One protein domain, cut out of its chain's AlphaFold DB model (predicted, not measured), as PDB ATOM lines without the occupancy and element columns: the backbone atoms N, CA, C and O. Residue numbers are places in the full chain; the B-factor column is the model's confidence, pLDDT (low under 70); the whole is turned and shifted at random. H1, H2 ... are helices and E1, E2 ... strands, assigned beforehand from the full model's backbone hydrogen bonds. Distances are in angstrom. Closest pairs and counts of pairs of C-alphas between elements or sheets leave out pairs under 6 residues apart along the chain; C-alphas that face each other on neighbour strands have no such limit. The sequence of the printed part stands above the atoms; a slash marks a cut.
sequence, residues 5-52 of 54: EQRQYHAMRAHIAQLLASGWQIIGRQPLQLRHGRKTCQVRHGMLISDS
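AT A GLANCE: This is residues 5 to 52 of the 54 residues of an uncharacterized protein of Pseudomonas fluvialis (UniProt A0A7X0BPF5). A small twisted sheet of four strands, folded back and forth as a row of hairpins, is joined by one long helix, H1, which only grazes it with residues 12 to 20. The beginning of H1 at Glu 5 and the turn between E2 and E3 at Arg 38 make the two far ends of an elongated outline. The printed part has 48 residues, with one named helix and four named strands in the order H1, E1, E2, E3, E4, and the sheet's order is E1, E2, E3, E4, antiparallel throughout. The class is mixed, helices and strands. The whole is compact, with a radius of gyration of the C-alphas of 10.5 A, and the C-alphas span 33 by 21 by 16 A.

HOW THE PARTS SIT: The sheet is a meander, each strand the antiparallel neighbour of the one before: E1, residues 25 to 29, E2, residues 32 to 36, E3, residues 39 to 44, and E4, residues 47 to 51. The hairpin of E1 and E2 has 161 degrees between its directions, with N 25 and O 35 within hydrogen-bond range at 2.8 A. The hairpin of E2 and E3 stands at 159 degrees, with N 34 and O 41 at 2.8 A. The hairpin of E3 and E4 stands at 143 degrees, with N 42 and O 49 at 2.7 A. The edge strands E1 and E4 are apart. The sheet is only just strongly twisted, its C-alphas lying up to 4.3 A off the best plane. H1, residues 5 to 21, is on the sheet but only grazes it. H1 and E2 are near each other, with 8 pairs of C-alphas within 10 A. The closest C-alphas of H1 and E1 are those of Leu 20 and Ile 26, 7.9 A apart. In H1, 11 of 13 O i to N i+4 pairs are within hydrogen-bond range.

IN THESE COORDINATES: E3 is the longest strand, 16.3 A from first to last C-alpha, beside E2 with 13.7 A, E4 with 12.4 A and E1 with 11.1 A. E4 ends with C-alpha 51 at (46.890, 93.399, 118.012). H1 is 24.7 A long, from C-alpha 5 at (20.427, 90.760, 111.065) to C-alpha 21 at (34.032, 109.478, 119.635).

THE WHOLE: The two C-alphas farthest apart, those of Glu 5 and Arg 38, are 33.2 A apart. The printed part has no cut, and its four links are tight. The mean pLDDT of the printed part is 78.9, and residues 5 to 10 and 51 to 52 of the model are under 70.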
ATOM      1  N   GLU A   5      19.036  90.459 111.404       47.75
ATOM      2  CA  GLU A   5      20.427  90.760 111.065       47.75
ATOM      3  C   GLU A   5      20.786  92.243 111.263       47.75
ATOM      4  O   GLU A   5      21.855  92.549 111.788       47.75
ATOM      5  N   GLN A   6      19.883  93.190 110.970       52.56
ATOM      6  CA  GLN A   6      20.173  94.623 111.158       52.56
ATOM      7  C   GLN A   6      20.431  94.986 112.630       52.56
ATOM      8  O   GLN A   6      21.240  95.868 112.923       52.56
ATOM      9  N   ARG A   7      19.788  94.287 113.576       50.91
ATOM     10  CA  ARG A   7      19.903  94.585 115.011       50.91
ATOM     11  C   ARG A   7      21.258  94.177 115.588       50.91
ATOM     12  O   ARG A   7      21.790  94.911 116.419       50.91
ATOM     13  N   GLN A   8      21.851  93.078 115.120       52.25
ATOM     14  CA  GLN A   8      23.212  92.700 115.525       52.25
ATOM     15  C   GLN A   8      24.255  93.702 115.008       52.25
ATOM     16  O   GLN A   8      25.174  94.070 115.742       52.25
ATOM     17  N   TYR A   9      24.060  94.251 113.805       60.47
ATOM     18  CA  TYR A   9      24.920  95.324 113.302       60.47
ATOM     19  C   TYR A   9      24.722  96.657 114.032       60.47
ATOM     20  O   TYR A   9      25.660  97.450 114.081       60.47
ATOM     21  N   HIS A  10      23.559  96.927 114.636       68.25
ATOM     22  CA  HIS A  10      23.345  98.167 115.391       68.25
ATOM     23  C   HIS A  10      24.240  98.271 116.626       68.25
ATOM     24  O   HIS A  10      24.863  99.315 116.820       68.25
ATOM     25  N   ALA A  11      24.355  97.206 117.424       73.62
ATOM     26  CA  ALA A  11      25.213  97.210 118.610       73.62
ATOM     27  C   ALA A  11      26.689  97.411 118.233       73.62
ATOM     28  O   ALA A  11      27.383  98.238 118.819       73.62
ATOM     29  N   MET A  12      27.148  96.729 117.181       76.00
ATOM     30  CA  MET A  12      28.516  96.865 116.681       76.00
ATOM     31  C   MET A  12      28.783  98.256 116.089       76.00
ATOM     32  O   MET A  12      29.830  98.846 116.346       76.00
ATOM     33  N   ARG A  13      27.835  98.827 115.338       78.56
ATOM     34  CA  ARG A  13      27.943 100.198 114.818       78.56
ATOM     35  C   ARG A  13      27.954 101.236 115.934       78.56
ATOM     36  O   ARG A  13      28.733 102.180 115.844       78.56
ATOM     37  N   ALA A  14      27.137 101.059 116.972       84.19
ATOM     38  CA  ALA A  14      27.143 101.925 118.147       84.19
ATOM     39  C   ALA A  14      28.487 101.843 118.881       84.19
ATOM     40  O   ALA A  14      29.066 102.873 119.207       84.19
ATOM     41  N   HIS A  15      29.028 100.635 119.046       82.19
ATOM     42  CA  HIS A  15      30.333 100.433 119.666       82.19
ATOM     43  C   HIS A  15      31.469 101.073 118.855       82.19
ATOM     44  O   HIS A  15      32.290 101.799 119.408       82.19
ATOM     45  N   ILE A  16      31.485 100.891 117.529       81.75
ATOM     46  CA  ILE A  16      32.447 101.573 116.650       81.75
ATOM     47  C   ILE A  16      32.291 103.089 116.783       81.75
ATOM     48  O   ILE A  16      33.287 103.777 116.960       81.75
ATOM     49  N   ALA A  17      31.068 103.625 116.762       85.69
ATOM     50  CA  ALA A  17      30.834 105.057 116.928       85.69
ATOM     51  C   ALA A  17      31.345 105.587 118.280       85.69
ATOM     52  O   ALA A  17      31.956 106.652 118.311       85.69
ATOM     53  N   GLN A  18      31.169 104.837 119.373       87.44
ATOM     54  CA  GLN A  18      31.733 105.174 120.684       87.44
ATOM     55  C   GLN A  18      33.265 105.189 120.662       87.44
ATOM     56  O   GLN A  18      33.871 106.103 121.213       87.44
ATOM     57  N   LEU A  19      33.899 104.224 119.992       85.00
ATOM     58  CA  LEU A  19      35.353 104.208 119.823       85.00
ATOM     59  C   LEU A  19      35.821 105.428 119.022       85.00
ATOM     60  O   LEU A  19      36.753 106.109 119.440       85.00
ATOM     61  N   LEU A  20      35.146 105.760 117.920       86.81
ATOM     62  CA  LEU A  20      35.469 106.950 117.125       86.81
ATOM     63  C   LEU A  20      35.319 108.237 117.944       86.81
ATOM     64  O   LEU A  20      36.205 109.087 117.914       86.81
ATOM     65  N   ALA A  21      34.243 108.354 118.725       89.31
ATOM     66  CA  ALA A  21      34.032 109.478 119.635       89.31
ATOM     67  C   ALA A  21      35.106 109.550 120.736       89.31
ATOM     68  O   ALA A  21      35.499 110.639 121.141       89.31
ATOM     69  N   SER A  22      35.629 108.403 121.180       87.94
ATOM     70  CA  SER A  22      36.743 108.312 122.131       87.94
ATOM     71  C   SER A  22      38.112 108.633 121.509       87.94
ATOM     72  O   SER A  22      39.114 108.581 122.219       87.94
ATOM     73  N   GLY A  23      38.186 108.939 120.210       89.62
ATOM     74  CA  GLY A  23      39.430 109.288 119.516       89.62
ATOM     75  C   GLY A  23      40.082 108.137 118.749       89.62
ATOM     76  O   GLY A  23      41.205 108.281 118.262       89.62
ATOM     77  N   TRP A  24      39.414 106.988 118.622       90.56
ATOM     78  CA  TRP A  24      39.876 105.936 117.719       90.56
ATOM     79  C   TRP A  24      39.690 106.369 116.266       90.56
ATOM     80  O   TRP A  24      38.743 107.063 115.909       90.56
ATOM     81  N   GLN A  25      40.589 105.922 115.400       89.75
ATOM     82  CA  GLN A  25      40.575 106.240 113.977       89.75
ATOM     83  C   GLN A  25      40.453 104.967 113.157       89.75
ATOM     84  O   GLN A  25      41.149 103.991 113.425       89.75
ATOM     85  N   ILE A  26      39.607 104.980 112.126       88.88
ATOM     86  CA  ILE A  26      39.554 103.885 111.153       88.88
ATOM     87  C   ILE A  26      40.773 104.007 110.241       88.88
ATOM     88  O   ILE A  26      40.867 104.965 109.477       88.88
ATOM     89  N   ILE A  27      41.678 103.032 110.305       90.62
ATOM     90  CA  ILE A  27      42.880 102.969 109.460       90.62
ATOM     91  C   ILE A  27      42.768 101.925 108.336       90.62
ATOM     92  O   ILE A  27      43.565 101.940 107.407       90.62
ATOM     93  N   GLY A  28      41.757 101.050 108.387       86.56
ATOM     94  CA  GLY A  28      41.485 100.016 107.384       86.56
ATOM     95  C   GLY A  28      40.029  99.556 107.458       86.56
ATOM     96  O   GLY A  28      39.391  99.714 108.499       86.56
ATOM     97  N   ARG A  29      39.451  99.056 106.357       81.44
ATOM     98  CA  ARG A  29      38.010  98.713 106.287       81.44
ATOM     99  C   ARG A  29      37.693  97.267 105.905       81.44
ATOM    100  O   ARG A  29      36.579  96.826 106.165       81.44
ATOM    101  N   GLN A  30      38.636  96.518 105.339       77.69
ATOM    102  CA  GLN A  30      38.439  95.119 104.948       77.69
ATOM    103  C   GLN A  30      39.741  94.342 105.163       77.69
ATOM    104  O   GLN A  30      40.500  94.155 104.215       77.69
ATOM    105  N   PRO A  31      40.037  93.914 106.401       76.38
ATOM    106  CA  PRO A  31      39.207  93.955 107.617       76.38
ATOM    107  C   PRO A  31      39.147  95.348 108.277       76.38
ATOM    108  O   PRO A  31      40.034  96.173 108.075       76.38
ATOM    109  N   LEU A  32      38.089  95.633 109.053       83.75
ATOM    110  CA  LEU A  32      37.961  96.919 109.751       83.75
ATOM    111  C   LEU A  32      39.059  97.032 110.812       83.75
ATOM    112  O   LEU A  32      39.138  96.197 111.706       83.75
ATOM    113  N   GLN A  33      39.886  98.064 110.722       87.94
ATOM    114  CA  GLN A  33      40.991  98.326 111.633       87.94
ATOM    115  C   GLN A  33      40.814  99.700 112.266       87.94
ATOM    116  O   GLN A  33      40.568 100.695 111.580       87.94
ATOM    117  N   LEU A  34      40.943  99.739 113.583       88.50
ATOM    118  CA  LEU A  34      40.826 100.913 114.428       88.50
ATOM    119  C   LEU A  34      42.166 101.146 115.123       88.50
ATOM    120  O   LEU A  34      42.799 100.203 115.589       88.50
ATOM    121  N   ARG A  35      42.594 102.399 115.222       88.75
ATOM    122  CA  ARG A  35      43.831 102.790 115.899       88.75
ATOM    123  C   ARG A  35      43.556 103.847 116.951       88.75
ATOM    124  O   ARG A  35      42.835 104.800 116.679       88.75
ATOM    125  N   HIS A  36      44.184 103.714 118.111       88.81
ATOM    126  CA  HIS A  36      44.186 104.729 119.158       88.81
ATOM    127  C   HIS A  36      45.600 104.896 119.711       88.81
ATOM    128  O   HIS A  36      46.125 104.043 120.432       88.81
ATOM    129  N   GLY A  37      46.252 105.993 119.318       86.00
ATOM    130  CA  GLY A  37      47.673 106.205 119.582       86.00
ATOM    131  C   GLY A  37      48.527 105.106 118.941       86.00
ATOM    132  O   GLY A  37      48.512 104.936 117.725       86.00
ATOM    133  N   ARG A  38      49.261 104.355 119.771       85.25
ATOM    134  CA  ARG A  38      50.098 103.219 119.344       85.25
ATOM    135  C   ARG A  38      49.351 101.883 119.289       85.25
ATOM    136  O   ARG A  38      49.914 100.904 118.823       85.25
ATOM    137  N   LYS A  39      48.107 101.825 119.773       85.56
ATOM    138  CA  LYS A  39      47.317 100.589 119.786       85.56
ATOM    139  C   LYS A  39      46.549 100.447 118.484       85.56
ATOM    140  O   LYS A  39      45.863 101.386 118.079       85.56
ATOM    141  N   THR A  40      46.613  99.261 117.893       86.69
ATOM    142  CA  THR A  40      45.820  98.896 116.722       86.69
ATOM    143  C   THR A  40      44.931  97.712 117.064       86.69
ATOM    144  O   THR A  40      45.349  96.749 117.702       86.69
ATOM    145  N   CYS A  41      43.679  97.788 116.640       85.75
ATOM    146  CA  CYS A  41      42.693  96.742 116.819       85.75
ATOM    147  C   CYS A  41      42.026  96.439 115.486       85.75
ATOM    148  O   CYS A  41      41.740  97.334 114.698       85.75
ATOM    149  N   GLN A  42      41.727  95.175 115.250       85.69
ATOM    150  CA  GLN A  42      41.074  94.691 114.053       85.69
ATOM    151  C   GLN A  42      39.748  94.043 114.423       85.69
ATOM    152  O   GLN A  42      39.694  93.148 115.259       85.69
ATOM    153  N   VAL A  43      38.667  94.441 113.765       80.31
ATOM    154  CA  VAL A  43      37.375  93.787 113.930       80.31
ATOM    155  C   VAL A  43      37.295  92.575 113.003       80.31
ATOM    156  O   VAL A  43      37.317  92.709 111.778       80.31
ATOM    157  N   ARG A  44      37.197  91.378 113.587       79.38
ATOM    158  CA  ARG A  44      36.999  90.100 112.884       79.38
ATOM    159  C   ARG A  44      35.760  89.410 113.441       79.38
ATOM    160  O   ARG A  44      35.594  89.342 114.651       79.38
ATOM    161  N   HIS A  45      34.883  88.918 112.565       72.94
ATOM    162  CA  HIS A  45      33.617  88.266 112.953       72.94
ATOM    163  C   HIS A  45      32.746  89.096 113.922       72.94
ATOM    164  O   HIS A  45      32.018  88.548 114.739       72.94
ATOM    165  N   GLY A  46      32.844  90.429 113.855       72.00
ATOM    166  CA  GLY A  46      32.139  91.345 114.756       72.00
ATOM    167  C   GLY A  46      32.778  91.553 116.133       72.00
ATOM    168  O   GLY A  46      32.215  92.264 116.959       72.00
ATOM    169  N   MET A  47      33.966  90.996 116.372       76.88
ATOM    170  CA  MET A  47      34.734  91.164 117.607       76.88
ATOM    171  C   MET A  47      35.982  92.002 117.365       76.88
ATOM    172  O   MET A  47      36.672  91.818 116.364       76.88
ATOM    173  N   LEU A  48      36.285  92.903 118.295       77.19
ATOM    174  CA  LEU A  48      37.464  93.758 118.247       77.19
ATOM    175  C   LEU A  48      38.668  93.005 118.826       77.19
ATOM    176  O   LEU A  48      38.752  92.768 120.026       77.19
ATOM    177  N   ILE A  49      39.588  92.607 117.957       82.31
ATOM    178  CA  ILE A  49      40.821  91.907 118.304       82.31
ATOM    179  C   ILE A  49      41.924  92.949 118.399       82.31
ATOM    180  O   ILE A  49      42.281  93.570 117.403       82.31
ATOM    181  N   SER A  50      42.441  93.181 119.601       73.94
ATOM    182  CA  SER A  50      43.602  94.057 119.769       73.94
ATOM    183  C   SER A  50      44.845  93.313 119.313       73.94
ATOM    184  O   SER A  50      45.158  92.262 119.867       73.94
ATOM    185  N   ASP A  51      45.546  93.856 118.324       66.06
ATOM    186  CA  ASP A  51      46.890  93.399 118.012       66.06
ATOM    187  C   ASP A  51      47.820  94.108 118.997       66.06
ATOM    188  O   ASP A  51      48.240  95.249 118.805       66.06
ATOM    189  N   SER A  52      48.021  93.485 120.156       52.62
ATOM    190  CA  SER A  52      49.051  93.901 121.101       52.62
ATOM    191  C   SER A  52      50.382  93.300 120.660       52.62
ATOM    192  O   SER A  52      50.936  92.459 121.368       52.62
TER     193      SER A  52